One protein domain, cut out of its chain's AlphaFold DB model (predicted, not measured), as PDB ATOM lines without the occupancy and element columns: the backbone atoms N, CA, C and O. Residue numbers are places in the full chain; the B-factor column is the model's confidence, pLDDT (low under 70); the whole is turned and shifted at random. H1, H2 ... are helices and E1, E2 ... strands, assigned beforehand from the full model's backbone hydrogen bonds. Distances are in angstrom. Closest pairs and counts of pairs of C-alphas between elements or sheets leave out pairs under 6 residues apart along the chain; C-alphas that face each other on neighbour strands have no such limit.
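This is residues 3 to 60 of the 60 residues of an uncharacterized protein of Pseudomonas syringae pv. cilantro (UniProt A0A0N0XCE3). One long helix, H2, packs lengthwise on a hairpin of two strands, E1 and E2, and the short helix H1 packs at one end of this pair, on the first part of H2 and on E2. The whole is a rod, with spans of 37 by 17 by 14 A. The printed part has 58 residues, with two named helices and two named strands in the order H1, H2, E1, E2; the sheet has the order E1 - E2 and is antiparallel. The class is mixed, helices and strands, and the whole is only just compact, close to loose, with a radius of gyration of the C-alphas of 12.2 A.

The printed part begins at Glu 3. H1 is residues 4 to 8, with C-alpha 4 at (36.292, -21.095, -31.910), and measures 6.2 A from first to last C-alpha. H2 is residues 13 to 34, from C-alpha 13 at (34.014, -18.221, -23.524) to C-alpha 34 at (49.983, -39.845, -38.821), a length of 30.9 A. E1 is residues 40 to 47, 21.6 A long. E2 is residues 52 to 59, 21.9 A long, and ends with C-alpha 59 at (56.265, -26.131, -34.713).

H1 and H2 touch; their closest C-alphas are those of Ile 4 and Ala 16, 6.0 A apart, and H2 touches H1 with residues 13 to 20 alone. The closest C-alphas of H1 and E2 are those of Ile 4 and Val 53, 5.5 A apart, while H1 and E1 are apart. The closest C-alphas of H2 and E1 are those of Arg 24 and Ala 42, 5.2 A apart. The closest C-alphas of H2 and E2 are those of Ala 17 and Val 53, 6.0 A apart. E1 and E2 are a hairpin of antiparallel neighbours, with 156 degrees between their directions. The facing C-alphas of residues 42 and 57 are 4.5 A apart. N 43 and O 56, at 2.8 A, and N 54 and O 45, at 2.9 A, are among their pairs within hydrogen-bond range. In H1 and H2 every O i to N i+4 pair is within hydrogen-bond range.

The two C-alphas farthest apart are those of Asp 10 and Asp 37, at 37.6 A. The first and last printed C-alphas, those of Glu 3 and Gln 60, are 21.1 A apart, and Gln 60 is the chain's last residue. The printed part has no cut. The links H1 to H2, H2 to E1 and E1 to E2 are tight. The mean pLDDT of the printed part is 95.7, and no printed residue is under 70.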
ATOM      1  N   GLU A   3      39.542 -19.751 -34.968       96.44
ATOM      2  CA  GLU A   3      38.875 -19.041 -33.880       96.44
ATOM      3  C   GLU A   3      37.577 -19.777 -33.547       96.44
ATOM      4  O   GLU A   3      36.708 -19.920 -34.408       96.44
ATOM      5  N   ILE A   4      37.458 -20.313 -32.337       96.00
ATOM      6  CA  ILE A   4      36.292 -21.095 -31.910       96.00
ATOM      7  C   ILE A   4      35.097 -20.175 -31.649       96.00
ATOM      8  O   ILE A   4      33.981 -20.492 -32.060       96.00
ATOM      9  N   THR A   5      35.349 -19.023 -31.034       93.75
ATOM     10  CA  THR A   5      34.344 -18.018 -30.664       93.75
ATOM     11  C   THR A   5      33.677 -17.412 -31.897       93.75
ATOM     12  O   THR A   5      32.454 -17.452 -32.006       93.75
ATOM     13  N   SER A   6      34.440 -16.996 -32.912       93.56
ATOM     14  CA  SER A   6      33.876 -16.538 -34.196       93.56
ATOM     15  C   SER A   6      33.209 -17.652 -35.014       93.56
ATOM     16  O   SER A   6      32.191 -17.418 -35.667       93.56
ATOM     17  N   LEU A   7      33.725 -18.890 -34.964       93.31
ATOM     18  CA  LEU A   7      33.114 -20.015 -35.682       93.31
ATOM     19  C   LEU A   7      31.717 -20.359 -35.148       93.31
ATOM     20  O   LEU A   7      30.860 -20.784 -35.926       93.31
ATOM     21  N   LEU A   8      31.510 -20.223 -33.836       90.00
ATOM     22  CA  LEU A   8      30.286 -20.644 -33.160       90.00
ATOM     23  C   LEU A   8      29.400 -19.495 -32.674       90.00
ATOM     24  O   LEU A   8      28.286 -19.791 -32.257       90.00
ATOM     25  N   GLY A   9      29.833 -18.236 -32.814       83.50
ATOM     26  CA  GLY A   9      29.048 -16.991 -32.784       83.50
ATOM     27  C   GLY A   9      28.382 -16.630 -31.452       83.50
ATOM     28  O   GLY A   9      28.562 -15.524 -30.960       83.50
ATOM     29  N   ASP A  10      27.634 -17.571 -30.886       90.56
ATOM     30  CA  ASP A  10      26.853 -17.457 -29.655       90.56
ATOM     31  C   ASP A  10      27.393 -18.378 -28.538       90.56
ATOM     32  O   ASP A  10      26.723 -18.570 -27.526       90.56
ATOM     33  N   ILE A  11      28.564 -19.003 -28.730       95.81
ATOM     34  CA  ILE A  11      29.189 -19.853 -27.705       95.81
ATOM     35  C   ILE A  11      29.782 -18.992 -26.585       95.81
ATOM     36  O   ILE A  11      30.394 -17.957 -26.855       95.81
ATOM     37  N   ASP A  12      29.623 -19.434 -25.340       95.44
ATOM     38  CA  ASP A  12      30.272 -18.799 -24.194       95.44
ATOM     39  C   ASP A  12      31.795 -19.026 -24.209       95.44
ATOM     40  O   ASP A  12      32.284 -20.010 -24.771       95.44
ATOM     41  N   TYR A  13      32.557 -18.124 -23.589       96.00
ATOM     42  CA  TYR A  13      34.014 -18.221 -23.524       96.00
ATOM     43  C   TYR A  13      34.492 -19.531 -22.878       96.00
ATOM     44  O   TYR A  13      35.352 -20.218 -23.439       96.00
ATOM     45  N   ASP A  14      33.906 -19.918 -21.742       97.00
ATOM     46  CA  ASP A  14      34.311 -21.124 -21.018       97.00
ATOM     47  C   ASP A  14      33.966 -22.378 -21.836       97.00
ATOM     48  O   ASP A  14      34.778 -23.298 -21.973       97.00
ATOM     49  N   GLU A  15      32.793 -22.387 -22.478       97.38
ATOM     50  CA  GLU A  15      32.378 -23.462 -23.388       97.38
ATOM     51  C   GLU A  15      33.299 -23.556 -24.618       97.38
ATOM     52  O   GLU A  15      33.673 -24.653 -25.055       97.38
ATOM     53  N   ALA A  16      33.713 -22.413 -25.172       97.69
ATOM     54  CA  ALA A  16      34.663 -22.350 -26.274       97.69
ATOM     55  C   ALA A  16      36.045 -22.868 -25.853       97.69
ATOM     56  O   ALA A  16      36.687 -23.576 -26.636       97.69
ATOM     57  N   ALA A  17      36.488 -22.579 -24.627       98.00
ATOM     58  CA  ALA A  17      37.747 -23.066 -24.071       98.00
ATOM     59  C   ALA A  17      37.734 -24.594 -23.896       98.00
ATOM     60  O   ALA A  17      38.685 -25.274 -24.305       98.00
ATOM     61  N   GLU A  18      36.642 -25.153 -23.367       98.12
ATOM     62  CA  GLU A  18      36.449 -26.603 -23.251       98.12
ATOM     63  C   GLU A  18      36.467 -27.287 -24.623       98.12
ATOM     64  O   GLU A  18      37.207 -28.257 -24.843       98.12
ATOM     65  N   LEU A  19      35.715 -26.751 -25.587       97.44
ATOM     66  CA  LEU A  19      35.701 -27.274 -26.949       97.44
ATOM     67  C   LEU A  19      37.077 -27.148 -27.620       97.44
ATOM     68  O   LEU A  19      37.543 -28.082 -28.281       97.44
ATOM     69  N   GLY A  20      37.758 -26.021 -27.426       97.94
ATOM     70  CA  GLY A  20      39.105 -25.778 -27.927       97.94
ATOM     71  C   GLY A  20      40.111 -26.803 -27.395       97.94
ATOM     72  O   GLY A  20      40.932 -27.317 -28.162       97.94
ATOM     73  N   ALA A  21      40.009 -27.177 -26.117       98.44
ATOM     74  CA  ALA A  21      40.829 -28.230 -25.519       98.44
ATOM     75  C   ALA A  21      40.569 -29.600 -26.170       98.44
ATOM     76  O   ALA A  21      41.520 -30.298 -26.535       98.44
ATOM     77  N   VAL A  22      39.299 -29.952 -26.406       98.38
ATOM     78  CA  VAL A  22      38.925 -31.195 -27.104       98.38
ATOM     79  C   VAL A  22      39.496 -31.226 -28.524       98.38
ATOM     80  O   VAL A  22      40.059 -32.242 -28.949       98.38
ATOM     81  N   ILE A  23      39.400 -30.119 -29.264       97.88
ATOM     82  CA  ILE A  23      39.933 -30.015 -30.630       97.88
ATOM     83  C   ILE A  23      41.459 -30.145 -30.619       97.88
ATOM     84  O   ILE A  23      42.002 -30.935 -31.398       97.88
ATOM     85  N   ARG A  24      42.148 -29.429 -29.720       98.25
ATOM     86  CA  ARG A  24      43.604 -29.522 -29.526       98.25
ATOM     87  C   ARG A  24      44.034 -30.974 -29.312       98.25
ATOM     88  O   ARG A  24      44.954 -31.443 -29.982       98.25
ATOM     89  N   ASP A  25      43.364 -31.704 -28.424       98.50
ATOM     90  CA  ASP A  25      43.735 -33.082 -28.080       98.50
ATOM     91  C   ASP A  25      43.473 -34.059 -29.229       98.50
ATOM     92  O   ASP A  25      44.309 -34.919 -29.535       98.50
ATOM     93  N   CYS A  26      42.354 -33.885 -29.936       98.25
ATOM     94  CA  CYS A  26      42.055 -34.631 -31.156       98.25
ATOM     95  C   CYS A  26      43.122 -34.404 -32.234       98.25
ATOM     96  O   CYS A  26      43.581 -35.351 -32.882       98.25
ATOM     97  N   TRP A  27      43.530 -33.149 -32.434       97.56
ATOM     98  CA  TRP A  27      44.542 -32.786 -33.420       97.56
ATOM     99  C   TRP A  27      45.912 -33.339 -33.052       97.56
ATOM    100  O   TRP A  27      46.542 -33.959 -33.907       97.56
ATOM    101  N   ASN A  28      46.333 -33.212 -31.792       97.88
ATOM    102  CA  ASN A  28      47.575 -33.810 -31.300       97.88
ATOM    103  C   ASN A  28      47.575 -35.332 -31.473       97.88
ATOM    104  O   ASN A  28      48.533 -35.898 -31.995       97.88
ATOM    105  N   THR A  29      46.473 -36.002 -31.133       98.12
ATOM    106  CA  THR A  29      46.334 -37.452 -31.334       98.12
ATOM    107  C   THR A  29      46.487 -37.833 -32.806       98.12
ATOM    108  O   THR A  29      47.188 -38.791 -33.145       98.12
ATOM    109  N   LYS A  30      45.855 -37.077 -33.709       97.62
ATOM    110  CA  LYS A  30      45.951 -37.312 -35.152       97.62
ATOM    111  C   LYS A  30      47.364 -37.050 -35.683       97.62
ATOM    112  O   LYS A  30      47.861 -37.870 -36.453       97.62
ATOM    113  N   LEU A  31      47.996 -35.950 -35.271       96.81
ATOM    114  CA  LEU A  31      49.359 -35.582 -35.656       96.81
ATOM    115  C   LEU A  31      50.363 -36.636 -35.208       96.81
ATOM    116  O   LEU A  31      51.077 -37.170 -36.047       96.81
ATOM    117  N   ASN A  32      50.337 -37.028 -33.936       95.88
ATOM    118  CA  ASN A  32      51.251 -38.038 -33.399       95.88
ATOM    119  C   ASN A  32      51.069 -39.403 -34.074       95.88
ATOM    120  O   ASN A  32      52.030 -40.146 -34.254       95.88
ATOM    121  N   ARG A  33      49.839 -39.739 -34.485       97.62
ATOM    122  CA  ARG A  33      49.550 -40.999 -35.181       97.62
ATOM    123  C   ARG A  33      49.992 -40.998 -36.644       97.62
ATOM    124  O   ARG A  33      50.415 -42.038 -37.139       97.62
ATOM    125  N   GLN A  34      49.792 -39.895 -37.364       98.00
ATOM    126  CA  GLN A  34      49.983 -39.845 -38.821       98.00
ATOM    127  C   GLN A  34      51.323 -39.229 -39.232       98.00
ATOM    128  O   GLN A  34      51.844 -39.560 -40.293       98.00
ATOM    129  N   PHE A  35      51.876 -38.350 -38.398       95.81
ATOM    130  CA  PHE A  35      53.070 -37.555 -38.669       95.81
ATOM    131  C   PHE A  35      53.954 -37.432 -37.410       95.81
ATOM    132  O   PHE A  35      54.217 -36.312 -36.955       95.81
ATOM    133  N   PRO A  36      54.417 -38.559 -36.831       94.44
ATOM    134  CA  PRO A  36      55.148 -38.571 -35.559       94.44
ATOM    135  C   PRO A  36      56.424 -37.713 -35.570       94.44
ATOM    136  O   PRO A  36      56.769 -37.124 -34.553       94.44
ATOM    137  N   ASP A  37      57.075 -37.566 -36.728       96.12
ATOM    138  CA  ASP A  37      58.319 -36.797 -36.880       96.12
ATOM    139  C   ASP A  37      58.097 -35.372 -37.418       96.12
ATOM    140  O   ASP A  37      59.037 -34.697 -37.838       96.12
ATOM    141  N   SER A  38      56.846 -34.899 -37.459       94.88
ATOM    142  CA  SER A  38      56.533 -33.574 -38.016       94.88
ATOM    143  C   SER A  38      57.129 -32.420 -37.205       94.88
ATOM    144  O   SER A  38      57.389 -31.350 -37.761       94.88
ATOM    145  N   GLY A  39      57.323 -32.622 -35.897       94.50
ATOM    146  CA  GLY A  39      57.693 -31.567 -34.954       94.50
ATOM    147  C   GLY A  39      56.594 -30.519 -34.750       94.50
ATOM    148  O   GLY A  39      56.872 -29.455 -34.206       94.50
ATOM    149  N   PHE A  40      55.368 -30.787 -35.213       96.62
ATOM    150  CA  PHE A  40      54.214 -29.924 -34.988       96.62
ATOM    151  C   PHE A  40      53.380 -30.416 -33.806       96.62
ATOM    152  O   PHE A  40      53.185 -31.615 -33.628       96.62
ATOM    153  N   GLU A  41      52.808 -29.473 -33.068       97.00
ATOM    154  CA  GLU A  41      51.817 -29.707 -32.025       97.00
ATOM    155  C   GLU A  41      50.611 -28.787 -32.220       97.00
ATOM    156  O   GLU A  41      50.725 -27.665 -32.722       97.00
ATOM    157  N   ALA A  42      49.438 -29.258 -31.816       97.75
ATOM    158  CA  ALA A  42      48.268 -28.416 -31.667       97.75
ATOM    159  C   ALA A  42      48.327 -27.668 -30.331       97.75
ATOM    160  O   ALA A  42      48.594 -28.265 -29.284       97.75
ATOM    161  N   ARG A  43      48.026 -26.369 -30.368       97.81
ATOM    162  CA  ARG A  43      47.954 -25.483 -29.203       97.81
ATOM    163  C   ARG A  43      46.579 -24.853 -29.082       97.81
ATOM    164  O   ARG A  43      45.980 -24.482 -30.089       97.81
ATOM    165  N   LEU A  44      46.141 -24.723 -27.835       98.25
ATOM    166  CA  LEU A  44      45.012 -23.898 -27.426       98.25
ATOM    167  C   LEU A  44      45.567 -22.545 -26.974       98.25
ATOM    168  O   LEU A  44      46.538 -22.518 -26.215       98.25
ATOM    169  N   ILE A  45      44.974 -21.460 -27.456       97.94
ATOM    170  CA  ILE A  45      45.278 -20.089 -27.049       97.94
ATOM    171  C   ILE A  45      43.985 -19.509 -26.480       97.94
ATOM    172  O   ILE A  45      42.937 -19.591 -27.122       97.94
ATOM    173  N   LEU A  46      44.099 -18.982 -25.268       97.75
ATOM    174  CA  LEU A  46      43.043 -18.331 -24.508       97.75
ATOM    175  C   LEU A  46      43.420 -16.853 -24.431       97.75
ATOM    176  O   LEU A  46      44.486 -16.538 -23.899       97.75
ATOM    177  N   GLU A  47      42.619 -15.990 -25.047       96.44
ATOM    178  CA  GLU A  47      42.814 -14.542 -25.034       96.44
ATOM    179  C   GLU A  47      41.717 -13.915 -24.172       96.44
ATOM    180  O   GLU A  47      40.660 -13.521 -24.666       96.44
ATOM    181  N   ASP A  48      41.983 -13.879 -22.864       94.12
ATOM    182  CA  ASP A  48      41.024 -13.462 -21.836       94.12
ATOM    183  C   ASP A  48      40.583 -11.994 -22.001       94.12
ATOM    184  O   ASP A  48      39.475 -11.637 -21.621       94.12
ATOM    185  N   ASP A  49      41.423 -11.125 -22.578       95.50
ATOM    186  CA  ASP A  49      41.092  -9.702 -22.755       95.50
ATOM    187  C   ASP A  49      40.075  -9.462 -23.887       95.50
ATOM    188  O   ASP A  49      39.435  -8.406 -23.934       95.50
ATOM    189  N   LEU A  50      39.949 -10.415 -24.816       94.12
ATOM    190  CA  LEU A  50      39.065 -10.330 -25.982       94.12
ATOM    191  C   LEU A  50      37.922 -11.353 -25.943       94.12
ATOM    192  O   LEU A  50      37.117 -11.373 -26.871       94.12
ATOM    193  N   ASP A  51      37.850 -12.185 -24.899       94.50
ATOM    194  CA  ASP A  51      36.969 -13.356 -24.825       94.50
ATOM    195  C   ASP A  51      37.089 -14.242 -26.082       94.50
ATOM    196  O   ASP A  51      36.106 -14.776 -26.597       94.50
ATOM    197  N   GLU A  52      38.310 -14.398 -26.603       95.88
ATOM    198  CA  GLU A  52      38.575 -15.156 -27.824       95.88
ATOM    199  C   GLU A  52      39.311 -16.466 -27.531       95.88
ATOM    200  O   GLU A  52      40.310 -16.520 -26.807       95.88
ATOM    201  N   VAL A  53      38.861 -17.545 -28.175       98.06
ATOM    202  CA  VAL A  53      39.489 -18.865 -28.057       98.06
ATOM    203  C   VAL A  53      39.969 -19.340 -29.413       98.06
ATOM    204  O   VAL A  53      39.202 -19.423 -30.372       98.06
ATOM    205  N   TRP A  54      41.235 -19.748 -29.481       97.94
ATOM    206  CA  TRP A  54      41.862 -20.186 -30.721       97.94
ATOM    207  C   TRP A  54      42.508 -21.563 -30.592       97.94
ATOM    208  O   TRP A  54      43.155 -21.887 -29.597       97.94
ATOM    209  N   VAL A  55      42.430 -22.357 -31.661       97.94
ATOM    210  CA  VAL A  55      43.227 -23.580 -31.817       97.94
ATOM    211  C   VAL A  55      44.110 -23.472 -33.051       97.94
ATOM    212  O   VAL A  55      43.668 -23.133 -34.154       97.94
ATOM    213  N   THR A  56      45.395 -23.769 -32.899       97.50
ATOM    214  CA  THR A  56      46.368 -23.666 -33.990       97.50
ATOM    215  C   THR A  56      47.375 -24.809 -33.982       97.50
ATOM    216  O   THR A  56      47.435 -25.581 -33.031       97.50
ATOM    217  N   LEU A  57      48.148 -24.927 -35.062       96.75
ATOM    218  CA  LEU A  57      49.303 -25.815 -35.148       96.75
ATOM    219  C   LEU A  57      50.575 -24.977 -35.080       96.75
ATOM    220  O   LEU A  57      50.723 -24.014 -35.834       96.75
ATOM    221  N   CYS A  58      51.498 -25.364 -34.212       95.25
ATOM    222  CA  CYS A  58      52.794 -24.720 -34.047       95.25
ATOM    223  C   CYS A  58      53.901 -25.751 -34.222       95.25
ATOM    224  O   CYS A  58      53.712 -26.922 -33.906       95.25
ATOM    225  N   LYS A  59      55.054 -25.313 -34.722       90.19
ATOM    226  CA  LYS A  59      56.265 -26.131 -34.713       90.19
ATOM    227  C   LYS A  59      56.971 -25.931 -33.370       90.19
ATOM    228  O   LYS A  59      57.061 -24.782 -32.932       90.19
ATOM    229  N   GLN A  60      57.394 -27.022 -32.731       71.38
ATOM    230  CA  GLN A  60      58.238 -26.979 -31.531       71.38
ATOM    231  C   GLN A  60      59.614 -26.381 -31.834       71.38
ATOM    232  O   GLN A  60      60.114 -26.574 -32.972       71.38
TER     233      GLN A  60